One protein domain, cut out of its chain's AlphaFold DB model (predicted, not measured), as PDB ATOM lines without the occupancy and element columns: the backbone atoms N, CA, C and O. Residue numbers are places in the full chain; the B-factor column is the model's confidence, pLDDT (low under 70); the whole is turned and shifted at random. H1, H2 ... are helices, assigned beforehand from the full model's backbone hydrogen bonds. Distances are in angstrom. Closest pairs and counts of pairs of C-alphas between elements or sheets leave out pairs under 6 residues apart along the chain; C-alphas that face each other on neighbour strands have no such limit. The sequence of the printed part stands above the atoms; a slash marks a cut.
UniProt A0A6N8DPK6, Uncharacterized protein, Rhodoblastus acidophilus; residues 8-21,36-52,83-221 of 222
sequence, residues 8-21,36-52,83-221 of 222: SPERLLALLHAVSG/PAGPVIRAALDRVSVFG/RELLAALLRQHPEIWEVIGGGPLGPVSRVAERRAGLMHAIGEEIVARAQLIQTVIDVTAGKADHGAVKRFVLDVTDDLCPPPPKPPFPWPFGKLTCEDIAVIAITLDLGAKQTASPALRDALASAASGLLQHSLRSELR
ATOM      1  N   SER A   8      95.435 122.300 160.753       69.94
ATOM      2  CA  SER A   8      94.393 122.156 159.738       69.94
ATOM      3  C   SER A   8      94.955 122.491 158.345       69.94
ATOM      4  O   SER A   8      95.835 123.356 158.234       69.94
ATOM      5  N   PRO A   9      94.461 121.854 157.268       57.66
ATOM      6  CA  PRO A   9      94.906 122.139 155.906       57.66
ATOM      7  C   PRO A   9      94.851 123.630 155.546       57.66
ATOM      8  O   PRO A   9      95.734 124.118 154.845       57.66
ATOM      9  N   GLU A  10      93.872 124.381 156.070       57.66
ATOM     10  CA  GLU A  10      93.777 125.829 155.843       57.66
ATOM     11  C   GLU A  10      94.925 126.598 156.507       57.66
ATOM     12  O   GLU A  10      95.472 127.523 155.914       57.66
ATOM     13  N   ARG A  11      95.332 126.205 157.720       58.31
ATOM     14  CA  ARG A  11      96.475 126.814 158.418       58.31
ATOM     15  C   ARG A  11      97.795 126.477 157.746       58.31
ATOM     16  O   ARG A  11      98.683 127.319 157.707       58.31
ATOM     17  N   LEU A  12      97.909 125.269 157.205       52.50
ATOM     18  CA  LEU A  12      99.095 124.824 156.486       52.50
ATOM     19  C   LEU A  12      99.239 125.574 155.152       52.50
ATOM     20  O   LEU A  12     100.331 126.023 154.826       52.50
ATOM     21  N   LEU A  13      98.129 125.819 154.445       49.16
ATOM     22  CA  LEU A  13      98.082 126.694 153.269       49.16
ATOM     23  C   LEU A  13      98.357 128.165 153.613       49.16
ATOM     24  O   LEU A  13      99.101 128.819 152.890       49.16
ATOM     25  N   ALA A  14      97.811 128.692 154.713       52.09
ATOM     26  CA  ALA A  14      98.079 130.062 155.161       52.09
ATOM     27  C   ALA A  14      99.554 130.261 155.554       52.09
ATOM     28  O   ALA A  14     100.176 131.245 155.162       52.09
ATOM     29  N   LEU A  15     100.139 129.286 156.256       51.91
ATOM     30  CA  LEU A  15     101.570 129.248 156.544       51.91
ATOM     31  C   LEU A  15     102.378 129.178 155.245       51.91
ATOM     32  O   LEU A  15     103.393 129.850 155.117       51.91
ATOM     33  N   LEU A  16     101.913 128.415 154.255       50.62
ATOM     34  CA  LEU A  16     102.558 128.343 152.953       50.62
ATOM     35  C   LEU A  16     102.499 129.678 152.227       50.62
ATOM     36  O   LEU A  16     103.526 130.099 151.722       50.62
ATOM     37  N   HIS A  17     101.367 130.379 152.222       49.47
ATOM     38  CA  HIS A  17     101.262 131.736 151.677       49.47
ATOM     39  C   HIS A  17     102.230 132.710 152.368       49.47
ATOM     40  O   HIS A  17     102.917 133.466 151.681       49.47
ATOM     41  N   ALA A  18     102.358 132.620 153.696       48.88
ATOM     42  CA  ALA A  18     103.293 133.430 154.474       48.88
ATOM     43  C   ALA A  18     104.770 133.092 154.176       48.88
ATOM     44  O   ALA A  18     105.582 133.986 153.960       48.88
ATOM     45  N   VAL A  19     105.131 131.805 154.097       46.81
ATOM     46  CA  VAL A  19     106.518 131.345 153.867       46.81
ATOM     47  C   VAL A  19     106.932 131.472 152.396       46.81
ATOM     48  O   VAL A  19     108.068 131.832 152.084       46.81
ATOM     49  N   SER A  20     106.006 131.237 151.468       44.31
ATOM     50  CA  SER A  20     106.212 131.468 150.033       44.31
ATOM     51  C   SER A  20     106.262 132.955 149.678       44.31
ATOM     52  O   SER A  20     106.670 133.292 148.568       44.31
ATOM     53  N   GLY A  21     105.945 133.860 150.612       43.38
ATOM     54  CA  GLY A  21     105.990 135.301 150.376       43.38
ATOM     55  C   GLY A  21     105.001 135.759 149.302       43.38
ATOM     56  O   GLY A  21     105.237 136.778 148.663       43.38
ATOM     57  N   PRO A  36     107.185 136.530 141.376       60.47
ATOM     58  CA  PRO A  36     107.532 135.319 142.129       60.47
ATOM     59  C   PRO A  36     109.014 135.230 142.529       60.47
ATOM     60  O   PRO A  36     109.337 134.604 143.539       60.47
ATOM     61  N   ALA A  37     109.917 135.896 141.802       62.72
ATOM     62  CA  ALA A  37     111.337 135.963 142.148       62.72
ATOM     63  C   ALA A  37     111.646 136.904 143.337       62.72
ATOM     64  O   ALA A  37     112.657 136.733 144.015       62.72
ATOM     65  N   GLY A  38     110.786 137.885 143.635       65.62
ATOM     66  CA  GLY A  38     111.037 138.898 144.670       65.62
ATOM     67  C   GLY A  38     111.277 138.323 146.078       65.62
ATOM     68  O   GLY A  38     112.264 138.697 146.722       65.62
ATOM     69  N   PRO A  39     110.431 137.399 146.572       70.31
ATOM     70  CA  PRO A  39     110.657 136.710 147.844       70.31
ATOM     71  C   PRO A  39     111.907 135.818 147.852       70.31
ATOM     72  O   PRO A  39     112.613 135.772 148.857       70.31
ATOM     73  N   VAL A  40     112.202 135.144 146.733       70.81
ATOM     74  CA  VAL A  40     113.390 134.281 146.573       70.81
ATOM     75  C   VAL A  40     114.662 135.103 146.756       70.81
ATOM     76  O   VAL A  40     115.554 134.737 147.511       70.81
ATOM     77  N   ILE A  41     114.732 136.250 146.089       65.69
ATOM     78  CA  ILE A  41     115.927 137.094 146.090       65.69
ATOM     79  C   ILE A  41     116.133 137.737 147.454       65.69
ATOM     80  O   ILE A  41     117.266 137.796 147.915       65.69
ATOM     81  N   ARG A  42     115.061 138.164 148.134       67.31
ATOM     82  CA  ARG A  42     115.156 138.658 149.516       67.31
ATOM     83  C   ARG A  42     115.687 137.585 150.460       67.31
ATOM     84  O   ARG A  42     116.669 137.835 151.142       67.31
ATOM     85  N   ALA A  43     115.133 136.376 150.419       69.81
ATOM     86  CA  ALA A  43     115.620 135.277 151.249       69.81
ATOM     87  C   ALA A  43     117.074 134.885 150.919       69.81
ATOM     88  O   ALA A  43     117.860 134.591 151.822       69.81
ATOM     89  N   ALA A  44     117.469 134.929 149.643       66.44
ATOM     90  CA  ALA A  44     118.854 134.713 149.232       66.44
ATOM     91  C   ALA A  44     119.788 135.825 149.744       66.44
ATOM     92  O   ALA A  44     120.863 135.530 150.263       66.44
ATOM     93  N   LEU A  45     119.374 137.093 149.654       59.84
ATOM     94  CA  LEU A  45     120.112 138.234 150.201       59.84
ATOM     95  C   LEU A  45     120.214 138.166 151.728       59.84
ATOM     96  O   LEU A  45     121.277 138.463 152.265       59.84
ATOM     97  N   ASP A  46     119.169 137.727 152.425       62.91
ATOM     98  CA  ASP A  46     119.189 137.499 153.872       62.91
ATOM     99  C   ASP A  46     120.174 136.382 154.230       62.91
ATOM    100  O   ASP A  46     120.997 136.554 155.125       62.91
ATOM    101  N   ARG A  47     120.197 135.273 153.477       60.97
ATOM    102  CA  ARG A  47     121.213 134.226 153.667       60.97
ATOM    103  C   ARG A  47     122.617 134.788 153.489       60.97
ATOM    104  O   ARG A  47     123.449 134.636 154.374       60.97
ATOM    105  N   VAL A  48     122.882 135.474 152.382       54.03
ATOM    106  CA  VAL A  48     124.218 136.013 152.086       54.03
ATOM    107  C   VAL A  48     124.621 137.123 153.068       54.03
ATOM    108  O   VAL A  48     125.792 137.212 153.431       54.03
ATOM    109  N   SER A  49     123.682 137.948 153.542       53.78
ATOM    110  CA  SER A  49     123.951 139.034 154.496       53.78
ATOM    111  C   SER A  49     124.162 138.538 155.926       53.78
ATOM    112  O   SER A  49     125.029 139.072 156.619       53.78
ATOM    113  N   VAL A  50     123.485 137.461 156.341       47.53
ATOM    114  CA  VAL A  50     123.781 136.745 157.595       47.53
ATOM    115  C   VAL A  50     125.192 136.140 157.560       47.53
ATOM    116  O   VAL A  50     125.879 136.130 158.580       47.53
ATOM    117  N   PHE A  51     125.689 135.743 156.384       43.28
ATOM    118  CA  PHE A  51     127.086 135.329 156.181       43.28
ATOM    119  C   PHE A  51     128.054 136.493 155.879       43.28
ATOM    120  O   PHE A  51     129.225 136.264 155.584       43.28
ATOM    121  N   GLY A  52     127.590 137.746 155.965       37.41
ATOM    122  CA  GLY A  52     128.361 138.959 155.668       37.41
ATOM    123  C   GLY A  52     129.161 139.537 156.843       37.41
ATOM    124  O   GLY A  52     129.958 140.456 156.635       37.41
ATOM    125  N   ARG A  83     144.917 117.595 149.225       44.25
ATOM    126  CA  ARG A  83     145.742 118.700 149.750       44.25
ATOM    127  C   ARG A  83     147.121 118.717 149.112       44.25
ATOM    128  O   ARG A  83     147.622 119.787 148.776       44.25
ATOM    129  N   GLU A  84     147.714 117.544 148.904       52.56
ATOM    130  CA  GLU A  84     148.965 117.438 148.151       52.56
ATOM    131  C   GLU A  84     148.753 117.770 146.675       52.56
ATOM    132  O   GLU A  84     149.571 118.485 146.099       52.56
ATOM    133  N   LEU A  85     147.621 117.355 146.096       49.75
ATOM    134  CA  LEU A  85     147.227 117.718 144.735       49.75
ATOM    135  C   LEU A  85     147.058 119.236 144.577       49.75
ATOM    136  O   LEU A  85     147.610 119.804 143.643       49.75
ATOM    137  N   LEU A  86     146.356 119.905 145.498       46.78
ATOM    138  CA  LEU A  86     146.135 121.353 145.466       46.78
ATOM    139  C   LEU A  86     147.441 122.120 145.702       46.78
ATOM    140  O   LEU A  86     147.735 123.079 144.999       46.78
ATOM    141  N   ALA A  87     148.270 121.672 146.648       55.22
ATOM    142  CA  ALA A  87     149.576 122.272 146.900       55.22
ATOM    143  C   ALA A  87     150.574 122.030 145.754       55.22
ATOM    144  O   ALA A  87     151.501 122.823 145.587       55.22
ATOM    145  N   ALA A  88     150.422 120.944 144.992       56.56
ATOM    146  CA  ALA A  88     151.176 120.686 143.769       56.56
ATOM    147  C   ALA A  88     150.663 121.551 142.607       56.56
ATOM    148  O   ALA A  88     151.474 122.174 141.928       56.56
ATOM    149  N   LEU A  89     149.340 121.670 142.446       45.47
ATOM    150  CA  LEU A  89     148.680 122.545 141.470       45.47
ATOM    151  C   LEU A  89     149.058 124.009 141.681       45.47
ATOM    152  O   LEU A  89     149.487 124.654 140.741       45.47
ATOM    153  N   LEU A  90     148.993 124.516 142.912       47.09
ATOM    154  CA  LEU A  90     149.343 125.904 143.234       47.09
ATOM    155  C   LEU A  90     150.851 126.184 143.124       47.09
ATOM    156  O   LEU A  90     151.247 127.324 142.900       47.09
ATOM    157  N   ARG A  91     151.701 125.156 143.254       61.75
ATOM    158  CA  ARG A  91     153.143 125.266 142.966       61.75
ATOM    159  C   ARG A  91     153.443 125.292 141.471       61.75
ATOM    160  O   ARG A  91     154.391 125.956 141.071       61.75
ATOM    161  N   GLN A  92     152.686 124.538 140.677       56.81
ATOM    162  CA  GLN A  92     152.854 124.475 139.222       56.81
ATOM    163  C   GLN A  92     152.159 125.640 138.504       56.81
ATOM    164  O   GLN A  92     152.637 126.060 137.456       56.81
ATOM    165  N   HIS A  93     151.088 126.173 139.094       51.75
ATOM    166  CA  HIS A  93     150.206 127.191 138.525       51.75
ATOM    167  C   HIS A  93     149.868 128.281 139.559       51.75
ATOM    168  O   HIS A  93     148.741 128.338 140.069       51.75
ATOM    169  N   PRO A  94     150.833 129.149 139.916       58.62
ATOM    170  CA  PRO A  94     150.606 130.253 140.851       58.62
ATOM    171  C   PRO A  94     149.536 131.247 140.363       58.62
ATOM    172  O   PRO A  94     148.919 131.927 141.173       58.62
ATOM    173  N   GLU A  95     149.244 131.295 139.064       52.34
ATOM    174  CA  GLU A  95     148.159 132.080 138.470       52.34
ATOM    175  C   GLU A  95     146.761 131.686 138.980       52.34
ATOM    176  O   GLU A  95     145.862 132.522 139.017       52.34
ATOM    177  N   ILE A  96     146.570 130.448 139.448       56.28
ATOM    178  CA  ILE A  96     145.301 130.005 140.046       56.28
ATOM    179  C   ILE A  96     145.057 130.723 141.383       56.28
ATOM    180  O   ILE A  96     143.912 131.033 141.710       56.28
ATOM    181  N   TRP A  97     146.123 131.044 142.126       51.09
ATOM    182  CA  TRP A  97     146.058 131.778 143.395       51.09
ATOM    183  C   TRP A  97     145.544 133.215 143.221       51.09
ATOM    184  O   TRP A  97     144.816 133.734 144.068       51.09
ATOM    185  N   GLU A  98     145.882 133.840 142.094       48.50
ATOM    186  CA  GLU A  98     145.388 135.168 141.716       48.50
ATOM    187  C   GLU A  98     143.881 135.148 141.405       48.50
ATOM    188  O   GLU A  98     143.160 136.077 141.768       48.50
ATOM    189  N   VAL A  99     143.389 134.068 140.787       46.59
ATOM    190  CA  VAL A  99     141.980 133.905 140.388       46.59
ATOM    191  C   VAL A  99     141.065 133.671 141.596       46.59
ATOM    192  O   VAL A  99     140.002 134.283 141.675       46.59
ATOM    193  N   ILE A 100     141.499 132.870 142.573       43.09
ATOM    194  CA  ILE A 100     140.740 132.564 143.807       43.09
ATOM    195  C   ILE A 100     140.915 133.614 144.923       43.09
ATOM    196  O   ILE A 100     140.687 133.340 146.102       43.09
ATOM    197  N   GLY A 101     141.381 134.815 144.564       42.91
ATOM    198  CA  GLY A 101     141.328 135.989 145.438       42.91
ATOM    199  C   GLY A 101     142.517 136.192 146.384       42.91
ATOM    200  O   GLY A 101     142.424 137.015 147.300       42.91
ATOM    201  N   GLY A 102     143.632 135.482 146.177       46.75
ATOM    202  CA  GLY A 102     144.829 135.558 147.021       46.75
ATOM    203  C   GLY A 102     145.853 136.643 146.653       46.75
ATOM    204  O   GLY A 102     146.751 136.907 147.455       46.75
ATOM    205  N   GLY A 103     145.735 137.276 145.480       46.72
ATOM    206  CA  GLY A 103     146.679 138.291 144.983       46.72
ATOM    207  C   GLY A 103     146.059 139.671 144.693       46.72
ATOM    208  O   GLY A 103     144.906 139.917 145.058       46.72
ATOM    209  N   PRO A 104     146.801 140.628 144.096       47.00
ATOM    210  CA  PRO A 104     146.379 142.026 143.910       47.00
ATOM    211  C   PRO A 104     145.115 142.234 143.053       47.00
ATOM    212  O   PRO A 104     144.491 143.291 143.155       47.00
ATOM    213  N   LEU A 105     144.684 141.241 142.265       45.59
ATOM    214  CA  LEU A 105     143.381 141.236 141.569       45.59
ATOM    215  C   LEU A 105     142.201 140.797 142.461       45.59
ATOM    216  O   LEU A 105     141.036 140.876 142.058       45.59
ATOM    217  N   GLY A 106     142.481 140.395 143.702       45.47
ATOM    218  CA  GLY A 106     141.517 139.906 144.684       45.47
ATOM    219  C   GLY A 106     140.282 140.785 144.932       45.47
ATOM    220  O   GLY A 106     139.218 140.221 145.163       45.47
ATOM    221  N   PRO A 107     140.321 142.131 144.850       50.34
ATOM    222  CA  PRO A 107     139.115 142.949 145.004       50.34
ATOM    223  C   PRO A 107     138.073 142.737 143.896       50.34
ATOM    224  O   PRO A 107     136.878 142.758 144.182       50.34
ATOM    225  N   VAL A 108     138.506 142.507 142.649       50.06
ATOM    226  CA  VAL A 108     137.609 142.235 141.509       50.06
ATOM    227  C   VAL A 108     137.088 140.802 141.587       50.06
ATOM    228  O   VAL A 108     135.889 140.578 141.415       50.06
ATOM    229  N   SER A 109     137.965 139.856 141.951       51.50
ATOM    230  CA  SER A 109     137.579 138.466 142.215       51.50
ATOM    231  C   SER A 109     136.525 138.383 143.328       51.50
ATOM    232  O   SER A 109     135.479 137.788 143.119       51.50
ATOM    233  N   ARG A 110     136.665 139.133 144.430       56.22
ATOM    234  CA  ARG A 110     135.662 139.177 145.514       56.22
ATOM    235  C   ARG A 110     134.280 139.663 145.076       56.22
ATOM    236  O   ARG A 110     133.290 139.251 145.672       56.22
ATOM    237  N   VAL A 111     134.174 140.554 144.085       58.69
ATOM    238  CA  VAL A 111     132.868 140.995 143.557       58.69
ATOM    239  C   VAL A 111     132.247 139.901 142.691       58.69
ATOM    240  O   VAL A 111     131.059 139.619 142.842       58.69
ATOM    241  N   ALA A 112     133.043 139.254 141.836       56.94
ATOM    242  CA  ALA A 112     132.600 138.121 141.026       56.94
ATOM    243  C   ALA A 112     132.226 136.903 141.894       56.94
ATOM    244  O   ALA A 112     131.170 136.313 141.694       56.94
ATOM    245  N   GLU A 113     133.022 136.585 142.916       63.03
ATOM    246  CA  GLU A 113     132.762 135.539 143.913       63.03
ATOM    247  C   GLU A 113     131.489 135.829 144.712       63.03
ATOM    248  O   GLU A 113     130.648 134.949 144.874       63.03
ATOM    249  N   ARG A 114     131.283 137.076 145.163       69.81
ATOM    250  CA  ARG A 114     130.034 137.478 145.835       69.81
ATOM    251  C   ARG A 114     128.828 137.374 144.909       69.81
ATOM    252  O   ARG A 114     127.757 136.973 145.356       69.81
ATOM    253  N   ARG A 115     128.996 137.726 143.634       78.56
ATOM    254  CA  ARG A 115     127.942 137.632 142.619       78.56
ATOM    255  C   ARG A 115     127.578 136.172 142.350       78.56
ATOM    256  O   ARG A 115     126.409 135.824 142.476       78.56
ATOM    257  N   ALA A 116     128.559 135.309 142.087       77.06
ATOM    258  CA  ALA A 116     128.350 133.875 141.902       77.06
ATOM    259  C   ALA A 116     127.757 133.216 143.157       77.06
ATOM    260  O   ALA A 116     126.802 132.449 143.055       77.06
ATOM    261  N   GLY A 117     128.254 133.570 144.346       76.62
ATOM    262  CA  GLY A 117     127.711 133.110 145.623       76.62
ATOM    263  C   GLY A 117     126.247 133.507 145.817       76.62
ATOM    264  O   GLY A 117     125.439 132.690 146.253       76.62
ATOM    265  N   LEU A 118     125.868 134.725 145.422       79.62
ATOM    266  CA  LEU A 118     124.471 135.144 145.431       79.62
ATOM    267  C   LEU A 118     123.623 134.373 144.411       79.62
ATOM    268  O   LEU A 118     122.526 133.945 144.752       79.62
ATOM    269  N   MET A 119     124.099 134.189 143.177       86.44
ATOM    270  CA  MET A 119     123.363 133.425 142.162       86.44
ATOM    271  C   MET A 119     123.153 131.973 142.601       86.44
ATOM    272  O   MET A 119     122.069 131.417 142.432       86.44
ATOM    273  N   HIS A 120     124.156 131.384 143.251       84.44
ATOM    274  CA  HIS A 120     124.030 130.077 143.876       84.44
ATOM    275  C   HIS A 120     122.977 130.085 144.995       84.44
ATOM    276  O   HIS A 120     122.082 129.245 144.985       84.44
ATOM    277  N   ALA A 121     123.008 131.073 145.897       81.25
ATOM    278  CA  ALA A 121     122.015 131.214 146.965       81.25
ATOM    279  C   ALA A 121     120.582 131.401 146.429       81.25
ATOM    280  O   ALA A 121     119.636 130.861 147.003       81.25
ATOM    281  N   ILE A 122     120.413 132.124 145.314       86.06
ATOM    282  CA  ILE A 122     119.133 132.231 144.599       86.06
ATOM    283  C   ILE A 122     118.695 130.847 144.113       86.06
ATOM    284  O   ILE A 122     117.563 130.445 144.373       86.06
ATOM    285  N   GLY A 123     119.582 130.093 143.459       89.06
ATOM    286  CA  GLY A 123     119.300 128.725 143.022       89.06
ATOM    287  C   GLY A 123     118.886 127.801 144.175       89.06
ATOM    288  O   GLY A 123     117.877 127.105 144.068       89.06
ATOM    289  N   GLU A 124     119.608 127.831 145.300       90.19
ATOM    290  CA  GLU A 124     119.270 127.050 146.497       90.19
ATOM    291  C   GLU A 124     117.898 127.430 147.067       90.19
ATOM    292  O   GLU A 124     117.141 126.563 147.501       90.19
ATOM    293  N   GLU A 125     117.550 128.718 147.063       90.06
ATOM    294  CA  GLU A 125     116.253 129.185 147.551       90.06
ATOM    295  C   GLU A 125     115.093 128.751 146.646       90.06
ATOM    296  O   GLU A 125     114.036 128.364 147.151       90.06
ATOM    297  N   ILE A 126     115.294 128.734 145.322       92.62
ATOM    298  CA  ILE A 126     114.314 128.175 144.378       92.62
ATOM    299  C   ILE A 126     114.071 126.697 144.698       92.62
ATOM    300  O   ILE A 126     112.918 126.280 144.831       92.62
ATOM    301  N   VAL A 127     115.142 125.914 144.870       94.06
ATOM    302  CA  VAL A 127     115.049 124.483 145.201       94.06
ATOM    303  C   VAL A 127     114.328 124.276 146.535       94.06
ATOM    304  O   VAL A 127     113.375 123.500 146.595       94.06
ATOM    305  N   ALA A 128     114.728 124.999 147.584       90.81
ATOM    306  CA  ALA A 128     114.143 124.872 148.917       90.81
ATOM    307  C   ALA A 128     112.638 125.186 148.924       90.81
ATOM    308  O   ALA A 128     111.841 124.438 149.495       90.81
ATOM    309  N   ARG A 129     112.215 126.256 148.238       89.75
ATOM    310  CA  ARG A 129     110.789 126.604 148.119       89.75
ATOM    311  C   ARG A 129     110.011 125.578 147.315       89.75
ATOM    312  O   ARG A 129     108.905 125.216 147.706       89.75
ATOM    313  N   ALA A 130     110.582 125.077 146.226       93.25
ATOM    314  CA  ALA A 130     109.930 124.062 145.413       93.25
ATOM    315  C   ALA A 130     109.736 122.745 146.197       93.25
ATOM    316  O   ALA A 130     108.669 122.132 146.119       93.25
ATOM    317  N   GLN A 131     110.713 122.359 147.028       92.62
ATOM    318  CA  GLN A 131     110.596 121.233 147.965       92.62
ATOM    319  C   GLN A 131     109.513 121.468 149.026       92.62
ATOM    320  O   GLN A 131     108.738 120.557 149.329       92.62
ATOM    321  N   LEU A 132     109.415 122.684 149.567       90.12
ATOM    322  CA  LEU A 132     108.367 123.038 150.524       90.12
ATOM    323  C   LEU A 132     106.966 122.942 149.901       90.12
ATOM    324  O   LEU A 132     106.077 122.334 150.497       90.12
ATOM    325  N   ILE A 133     106.772 123.488 148.693       88.25
ATOM    326  CA  ILE A 133     105.497 123.394 147.961       88.25
ATOM    327  C   ILE A 133     105.130 121.921 147.736       88.25
ATOM    328  O   ILE A 133     103.995 121.529 148.006       88.25
ATOM    329  N   GLN A 134     106.091 121.092 147.309       90.38
ATOM    330  CA  GLN A 134     105.876 119.652 147.134       90.38
ATOM    331  C   GLN A 134     105.445 118.975 148.442       90.38
ATOM    332  O   GLN A 134     104.449 118.260 148.457       90.38
ATOM    333  N   THR A 135     106.142 119.254 149.547       89.25
ATOM    334  CA  THR A 135     105.835 118.673 150.864       89.25
ATOM    335  C   THR A 135     104.397 118.970 151.280       89.25
ATOM    336  O   THR A 135     103.712 118.114 151.834       89.25
ATOM    337  N   VAL A 136     103.896 120.170 150.989       86.12
ATOM    338  CA  VAL A 136     102.515 120.523 151.327       86.12
ATOM    339  C   VAL A 136     101.495 119.864 150.406       86.12
ATOM    340  O   VAL A 136     100.435 119.455 150.884       86.12
ATOM    341  N   ILE A 137     101.794 119.697 149.119       86.69
ATOM    342  CA  ILE A 137     100.938 118.907 148.222       86.69
ATOM    343  C   ILE A 137     100.806 117.472 148.750       86.69
ATOM    344  O   ILE A 137      99.690 116.950 148.834       86.69
ATOM    345  N   ASP A 138     101.921 116.883 149.183       87.00
ATOM    346  CA  ASP A 138     101.963 115.520 149.714       87.00
ATOM    347  C   ASP A 138     101.150 115.406 151.020       87.00
ATOM    348  O   ASP A 138     100.317 114.509 151.165       87.00
ATOM    349  N   VAL A 139     101.314 116.357 151.952       86.94
ATOM    350  CA  VAL A 139     100.599 116.372 153.245       86.94
ATOM    351  C   VAL A 139      99.104 116.668 153.089       86.94
ATOM    352  O   VAL A 139      98.283 116.140 153.837       86.94
ATOM    353  N   THR A 140      98.710 117.473 152.102       81.69
ATOM    354  CA  THR A 140      97.292 117.797 151.843       81.69
ATOM    355  C   THR A 140      96.551 116.707 151.060       81.69
ATOM    356  O   THR A 140      95.431 116.935 150.590       81.69
ATOM    357  N   ALA A 141      97.151 115.516 150.938       76.94
ATOM    358  CA  ALA A 141      96.623 114.363 150.212       76.94
ATOM    359  C   ALA A 141      96.207 114.712 148.773       76.94
ATOM    360  O   ALA A 141      95.180 114.245 148.277       76.94
ATOM    361  N   GLY A 142      96.972 115.588 148.116       64.06
ATOM    362  CA  GLY A 142      96.735 115.945 146.724       64.06
ATOM    363  C   GLY A 142      95.512 116.828 146.471       64.06
ATOM    364  O   GLY A 142      95.137 117.017 145.316       64.06
ATOM    365  N   LYS A 143      94.895 117.411 147.512       69.75
ATOM    366  CA  LYS A 143      93.891 118.475 147.319       69.75
ATOM    367  C   LYS A 143      94.494 119.730 146.679       69.75
ATOM    368  O   LYS A 143      93.759 120.540 146.120       69.75
ATOM    369  N   ALA A 144      95.812 119.891 146.771       72.00
ATOM    370  CA  ALA A 144      96.558 120.949 146.112       72.00
ATOM    371  C   ALA A 144      96.910 120.594 144.650       72.00
ATOM    372  O   ALA A 144      97.118 119.431 144.290       72.00
ATOM    373  N   ASP A 145      96.994 121.625 143.804       80.44
ATOM    374  CA  ASP A 145      97.387 121.523 142.395       80.44
ATOM    375  C   ASP A 145      98.803 120.927 142.281       80.44
ATOM    376  O   ASP A 145      99.788 121.573 142.640       80.44
ATOM    377  N   HIS A 146      98.922 119.705 141.751       74.50
ATOM    378  CA  HIS A 146     100.217 119.041 141.537       74.50
ATOM    379  C   HIS A 146     101.082 119.791 140.508       74.50
ATOM    380  O   HIS A 146     102.300 119.618 140.464       74.50
ATOM    381  N   GLY A 147     100.470 120.660 139.697       85.94
ATOM    382  CA  GLY A 147     101.160 121.570 138.793       85.94
ATOM    383  C   GLY A 147     101.768 122.793 139.483       85.94
ATOM    384  O   GLY A 147     102.565 123.483 138.849       85.94
ATOM    385  N   ALA A 148     101.452 123.065 140.755       86.69
ATOM    386  CA  ALA A 148     101.902 124.272 141.451       86.69
ATOM    387  C   ALA A 148     103.429 124.344 141.592       86.69
ATOM    388  O   ALA A 148     104.004 125.409 141.394       86.69
ATOM    389  N   VAL A 149     104.096 123.213 141.858       89.19
ATOM    390  CA  VAL A 149     105.567 123.145 141.941       89.19
ATOM    391  C   VAL A 149     106.198 123.511 140.602       89.19
ATOM    392  O   VAL A 149     107.079 124.365 140.534       89.19
ATOM    393  N   LYS A 150     105.722 122.881 139.523       90.56
ATOM    394  CA  LYS A 150     106.230 123.131 138.174       90.56
ATOM    395  C   LYS A 150     105.977 124.574 137.749       90.56
ATOM    396  O   LYS A 150     106.883 125.200 137.216       90.56
ATOM    397  N   ARG A 151     104.772 125.095 138.008       89.94
ATOM    398  CA  ARG A 151     104.408 126.487 137.726       89.94
ATOM    399  C   ARG A 151     105.322 127.448 138.486       89.94
ATOM    400  O   ARG A 151     105.914 128.301 137.856       89.94
ATOM    401  N   PHE A 152     105.534 127.238 139.786       91.69
ATOM    402  CA  PHE A 152     106.447 128.060 140.584       91.69
ATOM    403  C   PHE A 152     107.871 128.084 140.015       91.69
ATOM    404  O   PHE A 152     108.419 129.160 139.802       91.69
ATOM    405  N   VAL A 153     108.466 126.913 139.758       91.12
ATOM    406  CA  VAL A 153     109.843 126.841 139.244       91.12
ATOM    407  C   VAL A 153     109.947 127.553 137.896       91.12
ATOM    408  O   VAL A 153     110.848 128.367 137.723       91.12
ATOM    409  N   LEU A 154     109.015 127.284 136.976       89.06
ATOM    410  CA  LEU A 154     109.017 127.896 135.649       89.06
ATOM    411  C   LEU A 154     108.777 129.404 135.709       89.06
ATOM    412  O   LEU A 154     109.542 130.135 135.097       89.06
ATOM    413  N   ASP A 155     107.801 129.872 136.491       87.31
ATOM    414  CA  ASP A 155     107.494 131.298 136.631       87.31
ATOM    415  C   ASP A 155     108.700 132.070 137.190       87.31
ATOM    416  O   ASP A 155     109.038 133.142 136.690       87.31
ATOM    417  N   VAL A 156     109.398 131.515 138.191       86.25
ATOM    418  CA  VAL A 156     110.621 132.136 138.721       86.25
ATOM    419  C   VAL A 156     111.727 132.145 137.668       86.25
ATOM    420  O   VAL A 156     112.391 133.165 137.505       86.25
ATOM    421  N   THR A 157     111.940 131.052 136.929       87.25
ATOM    422  CA  THR A 157     112.974 131.032 135.883       87.25
ATOM    423  C   THR A 157     112.638 131.897 134.672       87.25
ATOM    424  O   THR A 157     113.543 132.487 134.089       87.25
ATOM    425  N   ASP A 158     111.361 132.040 134.329       86.69
ATOM    426  CA  ASP A 158     110.876 132.934 133.276       86.69
ATOM    427  C   ASP A 158     110.987 134.405 133.701       86.69
ATOM    428  O   ASP A 158     111.145 135.296 132.872       86.69
ATOM    429  N   ASP A 159     110.944 134.710 134.994       81.50
ATOM    430  CA  ASP A 159     111.256 136.063 135.462       81.50
ATOM    431  C   ASP A 159     112.761 136.362 135.419       81.50
ATOM    432  O   ASP A 159     113.161 137.521 135.273       81.50
ATOM    433  N   LEU A 160     113.600 135.321 135.461       79.31
ATOM    434  CA  LEU A 160     115.040 135.415 135.219       79.31
ATOM    435  C   LEU A 160     115.388 135.459 133.707       79.31
ATOM    436  O   LEU A 160     116.503 135.861 133.366       79.31
ATOM    437  N   CYS A 161     114.453 135.107 132.803       77.88
ATOM    438  CA  CYS A 161     114.652 135.010 131.343       77.88
ATOM    439  C   CYS A 161     113.439 135.521 130.518       77.88
ATOM    440  O   CYS A 161     112.393 134.882 130.554       77.88
ATOM    441  N   PRO A 162     113.538 136.543 129.637       63.19
ATOM    442  CA  PRO A 162     114.746 137.087 129.017       63.19
ATOM    443  C   PRO A 162     115.167 138.447 129.601       63.19
ATOM    444  O   PRO A 162     114.336 139.174 130.132       63.19
ATOM    445  N   PRO A 163     116.443 138.848 129.454       56.84
ATOM    446  CA  PRO A 163     116.871 140.201 129.766       56.84
ATOM    447  C   PRO A 163     116.209 141.227 128.814       56.84
ATOM    448  O   PRO A 163     116.213 141.022 127.596       56.84
ATOM    449  N   PRO A 164     115.725 142.371 129.331       54.69
ATOM    450  CA  PRO A 164     115.724 142.731 130.745       54.69
ATOM    451  C   PRO A 164     114.637 141.964 131.523       54.69
ATOM    452  O   PRO A 164     113.549 141.776 130.975       54.69
ATOM    453  N   PRO A 165     114.905 141.579 132.791       56.47
ATOM    454  CA  PRO A 165     113.872 141.033 133.670       56.47
ATOM    455  C   PRO A 165     112.634 141.928 133.613       56.47
ATOM    456  O   PRO A 165     112.760 143.153 133.480       56.47
ATOM    457  N   LYS A 166     111.443 141.318 133.649       56.03
ATOM    458  CA  LYS A 166     110.193 142.061 133.461       56.03
ATOM    459  C   LYS A 166     110.158 143.239 134.452       56.03
ATOM    460  O   LYS A 166     110.390 143.035 135.648       56.03
ATOM    461  N   PRO A 167     109.927 144.484 133.987       47.59
ATOM    462  CA  PRO A 167     109.753 145.611 134.893       47.59
ATOM    463  C   PRO A 167     108.592 145.303 135.851       47.59
ATOM    464  O   PRO A 167     107.635 144.641 135.437       47.59
ATOM    465  N   PRO A 168     108.642 145.768 137.108       49.34
ATOM    466  CA  PRO A 168     109.473 146.851 137.641       49.34
ATOM    467  C   PRO A 168     110.672 146.357 138.477       49.34
ATOM    468  O   PRO A 168     110.886 146.845 139.578       49.34
ATOM    469  N   PHE A 169     111.446 145.377 138.004       50.81
ATOM    470  CA  PHE A 169     112.587 144.843 138.755       50.81
ATOM    471  C   PHE A 169     113.898 145.624 138.476       50.81
ATOM    472  O   PHE A 169     114.575 145.325 137.486       50.81
ATOM    473  N   PRO A 170     114.347 146.587 139.314       54.00
ATOM    474  CA  PRO A 170     115.727 147.060 139.266       54.00
ATOM    475  C   PRO A 170     116.626 145.989 139.889       54.00
ATOM    476  O   PRO A 170     116.718 145.864 141.108       54.00
ATOM    477  N   TRP A 171     117.265 145.166 139.054       58.00
ATOM    478  CA  TRP A 171     118.163 144.132 139.561       58.00
ATOM    479  C   TRP A 171     119.319 144.810 140.310       58.00
ATOM    480  O   TRP A 171     120.006 145.639 139.703       58.00
ATOM    481  N   PRO A 172     119.554 144.505 141.604       54.03
ATOM    482  CA  PRO A 172     120.512 145.251 142.429       54.03
ATOM    483  C   PRO A 172     121.954 145.187 141.901       54.03
ATOM    484  O   PRO A 172     122.793 145.994 142.289       54.03
ATOM    485  N   PHE A 173     122.236 144.264 140.977       60.28
ATOM    486  CA  PHE A 173     123.555 144.034 140.380       60.28
ATOM    487  C   PHE A 173     123.612 144.351 138.876       60.28
ATOM    488  O   PHE A 173     124.544 143.936 138.184       60.28
ATOM    489  N   GLY A 174     122.617 145.078 138.357       69.50
ATOM    490  CA  GLY A 174     122.495 145.366 136.929       69.50
ATOM    491  C   GLY A 174     122.010 144.157 136.124       69.50
ATOM    492  O   GLY A 174     121.368 143.259 136.655       69.50
ATOM    493  N   LYS A 175     122.283 144.127 134.815       79.12
ATOM    494  CA  LYS A 175     121.838 143.020 133.952       79.12
ATOM    495  C   LYS A 175     122.468 141.696 134.404       79.12
ATOM    496  O   LYS A 175     123.673 141.653 134.663       79.12
ATOM    497  N   LEU A 176     121.657 140.639 134.472       81.44
ATOM    498  CA  LEU A 176     122.145 139.267 134.615       81.44
ATOM    499  C   LEU A 176     123.008 138.914 133.399       81.44
ATOM    500  O   LEU A 176     122.627 139.189 132.259       81.44
ATOM    501  N   THR A 177     124.179 138.356 133.673       85.12
ATOM    502  CA  THR A 177     125.119 137.848 132.672       85.12
ATOM    503  C   THR A 177     124.806 136.388 132.348       85.12
ATOM    504  O   THR A 177     124.031 135.736 133.054       85.12
ATOM    505  N   CYS A 178     125.405 135.869 131.280       84.19
ATOM    506  CA  CYS A 178     125.312 134.455 130.926       84.19
ATOM    507  C   CYS A 178     125.873 133.568 132.048       84.19
ATOM    508  O   CYS A 178     125.268 132.562 132.418       84.19
ATOM    509  N   GLU A 179     126.971 133.997 132.669       83.94
ATOM    510  CA  GLU A 179     127.603 133.308 133.789       83.94
ATOM    511  C   GLU A 179     126.671 133.215 135.004       83.94
ATOM    512  O   GLU A 179     126.559 132.151 135.614       83.94
ATOM    513  N   ASP A 180     125.939 134.286 135.326       86.31
ATOM    514  CA  ASP A 180     124.973 134.269 136.432       86.31
ATOM    515  C   ASP A 180     123.861 133.243 136.205       86.31
ATOM    516  O   ASP A 180     123.522 132.463 137.099       86.31
ATOM    517  N   ILE A 181     123.304 133.237 134.991       87.75
ATOM    518  CA  ILE A 181     122.238 132.317 134.589       87.75
ATOM    519  C   ILE A 181     122.745 130.873 134.655       87.75
ATOM    520  O   ILE A 181     122.032 129.991 135.139       87.75
ATOM    521  N   ALA A 182     123.989 130.629 134.232       85.88
ATOM    522  CA  ALA A 182     124.613 129.315 134.301       85.88
ATOM    523  C   ALA A 182     124.775 128.817 135.747       85.88
ATOM    524  O   ALA A 182     124.470 127.656 136.023       85.88
ATOM    525  N   VAL A 183     125.186 129.677 136.689       87.12
ATOM    526  CA  VAL A 183     125.308 129.304 138.113       87.12
ATOM    527  C   VAL A 183     123.956 128.890 138.699       87.12
ATOM    528  O   VAL A 183     123.863 127.862 139.383       87.12
ATOM    529  N   ILE A 184     122.890 129.643 138.403       88.12
ATOM    530  CA  ILE A 184     121.529 129.283 138.829       88.12
ATOM    531  C   ILE A 184     121.144 127.933 138.217       88.12
ATOM    532  O   ILE A 184     120.735 127.028 138.942       88.12
ATOM    533  N   ALA A 185     121.338 127.757 136.907       89.69
ATOM    534  CA  ALA A 185     120.975 126.531 136.205       89.69
ATOM    535  C   ALA A 185     121.693 125.284 136.746       89.69
ATOM    536  O   ALA A 185     121.051 124.257 136.961       89.69
ATOM    537  N   ILE A 186     122.997 125.378 137.027       89.00
ATOM    538  CA  ILE A 186     123.774 124.292 137.647       89.00
ATOM    539  C   ILE A 186     123.206 123.949 139.026       89.00
ATOM    540  O   ILE A 186     123.057 122.774 139.364       89.00
ATOM    541  N   THR A 187     122.848 124.962 139.816       92.88
ATOM    542  CA  THR A 187     122.264 124.758 141.147       92.88
ATOM    543  C   THR A 187     120.910 124.043 141.058       92.88
ATOM    544  O   THR A 187     120.658 123.110 141.823       92.88
ATOM    545  N   LEU A 188     120.066 124.404 140.083       94.00
ATOM    546  CA  LEU A 188     118.792 123.719 139.831       94.00
ATOM    547  C   LEU A 188     118.992 122.267 139.372       94.00
ATOM    548  O   LEU A 188     118.287 121.383 139.850       94.00
ATOM    549  N   ASP A 189     119.963 121.998 138.493       94.19
ATOM    550  CA  ASP A 189     120.287 120.638 138.036       94.19
ATOM    551  C   ASP A 189     120.785 119.744 139.189       94.19
ATOM    552  O   ASP A 189     120.350 118.598 139.337       94.19
ATOM    553  N   LEU A 190     121.639 120.277 140.071       92.25
ATOM    554  CA  LEU A 190     122.057 119.583 141.293       92.25
ATOM    555  C   LEU A 190     120.864 119.313 142.223       92.25
ATOM    556  O   LEU A 190     120.702 118.189 142.702       92.25
ATOM    557  N   GLY A 191     119.994 120.307 142.422       93.75
ATOM    558  CA  GLY A 191     118.758 120.154 143.189       93.75
ATOM    559  C   GLY A 191     117.820 119.094 142.603       93.75
ATOM    560  O   GLY A 191     117.237 118.302 143.349       93.75
ATOM    561  N   ALA A 192     117.720 119.007 141.274       95.06
ATOM    562  CA  ALA A 192     116.950 117.975 140.584       95.06
ATOM    563  C   ALA A 192     117.491 116.574 140.911       95.06
ATOM    564  O   ALA A 192     116.734 115.690 141.318       95.06
ATOM    565  N   LYS A 193     118.812 116.383 140.804       94.56
ATOM    566  CA  LYS A 193     119.488 115.105 141.088       94.56
ATOM    567  C   LYS A 193     119.324 114.646 142.538       94.56
ATOM    568  O   LYS A 193     119.251 113.447 142.786       94.56
ATOM    569  N   GLN A 194     119.251 115.581 143.483       95.12
ATOM    570  CA  GLN A 194     119.100 115.289 144.914       95.12
ATOM    571  C   GLN A 194     117.641 115.085 145.348       95.12
ATOM    572  O   GLN A 194     117.377 114.568 146.432       95.12
ATOM    573  N   THR A 195     116.679 115.476 144.516       94.00
ATOM    574  CA  THR A 195     115.260 115.412 144.861       94.00
ATOM    575  C   THR A 195     114.678 114.016 144.625       94.00
ATOM    576  O   THR A 195     114.851 113.419 143.559       94.00
ATOM    577  N   ALA A 196     113.910 113.508 145.595       93.19
ATOM    578  CA  ALA A 196     113.211 112.224 145.487       93.19
ATOM    579  C   ALA A 196     111.928 112.295 144.631       93.19
ATOM    580  O   ALA A 196     111.675 111.370 143.856       93.19
ATOM    581  N   SER A 197     111.156 113.389 144.727       93.50
ATOM    582  CA  SER A 197     109.922 113.605 143.948       93.50
ATOM    583  C   SER A 197     110.220 113.660 142.439       93.50
ATOM    584  O   SER A 197     110.951 114.557 142.005       93.50
ATOM    585  N   PRO A 198     109.648 112.754 141.620       93.31
ATOM    586  CA  PRO A 198     109.840 112.773 140.170       93.31
ATOM    587  C   PRO A 198     109.339 114.069 139.523       93.31
ATOM    588  O   PRO A 198     110.037 114.650 138.701       93.31
ATOM    589  N   ALA A 199     108.176 114.572 139.947       90.56
ATOM    590  CA  ALA A 199     107.587 115.784 139.378       90.56
ATOM    591  C   ALA A 199     108.454 117.028 139.631       90.56
ATOM    592  O   ALA A 199     108.669 117.835 138.725       90.56
ATOM    593  N   LEU A 200     108.988 117.169 140.851       93.81
ATOM    594  CA  LEU A 200     109.896 118.265 141.190       93.81
ATOM    595  C   LEU A 200     111.248 118.115 140.482       93.81
ATOM    596  O   LEU A 200     111.777 119.101 139.972       93.81
ATOM    597  N   ARG A 201     111.785 116.891 140.399       95.56
ATOM    598  CA  ARG A 201     113.010 116.601 139.641       95.56
ATOM    599  C   ARG A 201     112.876 117.043 138.186       95.56
ATOM    600  O   ARG A 201     113.745 117.758 137.696       95.56
ATOM    601  N   ASP A 202     111.783 116.671 137.525       95.00
ATOM    602  CA  ASP A 202     111.536 117.023 136.125       95.00
ATOM    603  C   ASP A 202     111.370 118.537 135.942       95.00
ATOM    604  O   ASP A 202     111.896 119.107 134.984       95.00
ATOM    605  N   ALA A 203     110.685 119.213 136.872       94.44
ATOM    606  CA  ALA A 203     110.529 120.667 136.841       94.44
ATOM    607  C   ALA A 203     111.879 121.395 136.960       94.44
ATOM    608  O   ALA A 203     112.180 122.257 136.133       94.44
ATOM    609  N   LEU A 204     112.708 121.018 137.938       95.44
ATOM    610  CA  LEU A 204     114.032 121.610 138.156       95.44
ATOM    611  C   LEU A 204     114.981 121.337 136.981       95.44
ATOM    612  O   LEU A 204     115.643 122.257 136.507       95.44
ATOM    613  N   ALA A 205     115.004 120.105 136.463       95.44
ATOM    614  CA  ALA A 205     115.834 119.742 135.314       95.44
ATOM    615  C   ALA A 205     115.404 120.480 134.033       95.44
ATOM    616  O   ALA A 205     116.246 120.969 133.275       95.44
ATOM    617  N   SER A 206     114.093 120.607 133.797       93.81
ATOM    618  CA  SER A 206     113.565 121.363 132.657       93.81
ATOM    619  C   SER A 206     113.937 122.842 132.747       93.81
ATOM    620  O   SER A 206     114.324 123.436 131.740       93.81
ATOM    621  N   ALA A 207     113.838 123.430 133.938       94.62
ATOM    622  CA  ALA A 207     114.187 124.822 134.176       94.62
ATOM    623  C   ALA A 207     115.694 125.071 134.001       94.62
ATOM    624  O   ALA A 207     116.084 125.990 133.285       94.62
ATOM    625  N   ALA A 208     116.544 124.192 134.546       92.75
ATOM    626  CA  ALA A 208     117.994 124.238 134.349       92.75
ATOM    627  C   ALA A 208     118.376 124.200 132.858       92.75
ATOM    628  O   ALA A 208     119.146 125.036 132.383       92.75
ATOM    629  N   SER A 209     117.793 123.270 132.095       92.81
ATOM    630  CA  SER A 209     118.017 123.170 130.648       92.81
ATOM    631  C   SER A 209     117.554 124.427 129.905       92.81
ATOM    632  O   SER A 209     118.272 124.933 129.042       92.81
ATOM    633  N   GLY A 210     116.390 124.975 130.270       90.81
ATOM    634  CA  GLY A 210     115.863 126.217 129.698       90.81
ATOM    635  C   GLY A 210     116.799 127.411 129.905       90.81
ATOM    636  O   GLY A 210     117.121 128.109 128.943       90.81
ATOM    637  N   LEU A 211     117.299 127.590 131.131       89.00
ATOM    638  CA  LEU A 211     118.254 128.645 131.479       89.00
ATOM    639  C   LEU A 211     119.575 128.508 130.702       89.00
ATOM    640  O   LEU A 211     120.046 129.483 130.116       89.00
ATOM    641  N   LEU A 212     120.149 127.300 130.617       88.25
ATOM    642  CA  LEU A 212     121.389 127.059 129.863       88.25
ATOM    643  C   LEU A 212     121.214 127.318 128.364       88.25
ATOM    644  O   LEU A 212     122.049 127.976 127.744       88.25
ATOM    645  N   GLN A 213     120.117 126.840 127.771       87.94
ATOM    646  CA  GLN A 213     119.821 127.097 126.360       87.94
ATOM    647  C   GLN A 213     119.655 128.588 126.082       87.94
ATOM    648  O   GLN A 213     120.105 129.075 125.043       87.94
ATOM    649  N   HIS A 214     119.004 129.312 126.993       83.31
ATOM    650  CA  HIS A 214     118.853 130.752 126.871       83.31
ATOM    651  C   HIS A 214     120.215 131.454 126.936       83.31
ATOM    652  O   HIS A 214     120.520 132.247 126.046       83.31
ATOM    653  N   SER A 215     121.047 131.110 127.924       81.94
ATOM    654  CA  SER A 215     122.402 131.649 128.095       81.94
ATOM    655  C   SER A 215     123.262 131.470 126.838       81.94
ATOM    656  O   SER A 215     123.859 132.424 126.343       81.94
ATOM    657  N   LEU A 216     123.259 130.269 126.251       81.88
ATOM    658  CA  LEU A 216     124.005 129.978 125.023       81.88
ATOM    659  C   LEU A 216     123.496 130.789 123.821       81.88
ATOM    660  O   LEU A 216     124.278 131.249 122.991       81.88
ATOM    661  N   ARG A 217     122.176 130.988 123.704       83.56
ATOM    662  CA  ARG A 217     121.591 131.777 122.606       83.56
ATOM    663  C   ARG A 217     121.898 133.267 122.716       83.56
ATOM    664  O   ARG A 217     121.965 133.918 121.674       83.56
ATOM    665  N   SER A 218     122.028 133.814 123.925       78.81
ATOM    666  CA  SER A 218     122.388 135.224 124.103       78.81
ATOM    667  C   SER A 218     123.821 135.515 123.669       78.81
ATOM    668  O   SER A 218     124.025 136.526 123.005       78.81
ATOM    669  N   GLU A 219     124.776 134.622 123.952       78.81
ATOM    670  CA  GLU A 219     126.179 134.799 123.533       78.81
ATOM    671  C   GLU A 219     126.353 134.747 122.015       78.81
ATOM    672  O   GLU A 219     127.138 135.497 121.451       78.81
ATOM    673  N   LEU A 220     125.574 133.915 121.316       77.69
ATOM    674  CA  LEU A 220     125.643 133.823 119.852       77.69
ATOM    675  C   LEU A 220     125.131 135.077 119.120       77.69
ATOM    676  O   LEU A 220     125.267 135.163 117.900       77.69
ATOM    677  N   ARG A 221     124.478 136.011 119.820       79.88
ATOM    678  CA  ARG A 221     123.907 137.237 119.232       79.88
ATOM    679  C   ARG A 221     124.754 138.486 119.468       79.88
ATOM    680  O   ARG A 221     124.425 139.522 118.891       79.88
TER     681      ARG A 221
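What this domain is: This is residues 8 to 21, 36 to 52 and 83 to 221 of the 222 residues of an uncharacterized protein of Rhodoblastus acidophilus (UniProt A0A6N8DPK6). One long helix, H5, runs through the model as a spine: H6, H7 and H8 pack with it as a four-helix up-and-down bundle, each helix running against the one before it in the chain, while H1 and H2 pack on its other side. Beyond the first residues of H5 an arm of H4 and H3 extends the shape, and residues 83 to 88 of H3 stick out free. The printed part has 170 residues with eight named helices, H1 to H8 in order, and no named strand; the class is all helix. It is only just compact, close to loose, with a radius of gyration of the C-alphas of 18.6 A, and only just elongated, spanning 60 by 39 by 31 A.

Where its parts are: H1, residues 9 to 19, begins at C-alpha 9 (94.906, 122.139, 155.906) and is 15.0 A long. H2 is residues 37 to 50, 19.9 A; H3 is residues 83 to 92, 14.0 A; H4 is residues 95 to 99, 6.7 A. H5, residues 106 to 139, measures 48.0 A from C-alpha 106 (141.517, 139.906, 144.684) to C-alpha 139. H6 is residues 148 to 160, 18.3 A, and H7 is residues 178 to 194, 24.5 A. H8, residues 198 to 219, is 32.1 A long and ends at C-alpha 219 (126.179, 134.799, 123.533).

How they stand to each other: H5 is the hub, touching six helices. With residues 133 to 136 alone it touches H1, closest C-alphas Leu 12 and Val 136 at 7.5 A, a shallow tilt of 8 degrees, opposite ways. H2 touches it at a steep tilt of 58 degrees, closest C-alphas Ala 44 and Ala 121 at 5.2 A. H4 and H5 only just touch, with 3 pairs of C-alphas within 8 A, and only at the corner. H5 and H6 form a hairpin at 22 degrees, closest C-alphas Ala 130 and Val 149 at 5.7 A. H7 and H8 form another at 18 degrees, closest C-alphas Ala 185 and Ala 208 at 4.2 A. H7 touches H5 at a steep tilt of 38 degrees, only just beyond shallow, with C-alphas Gly 123 and Ile 184 closest at 4.8 A. In all eight helices every O i to N i+4 pair is within hydrogen-bond range.

The domain as a whole: The C-alphas farthest apart, of Ser 8 and Gln 92, are 62.0 A apart. Residues 22 to 35 and 53 to 82 are not printed; the gaps between C-alphas are 8.4 A and 27.3 A. The link from H6 to H7, residues 161 to 177, is long. Mean pLDDT of the printed part is 72.5; 76 residues are under 70, among them 8 to 21, 83 to 114 and 162 to 174.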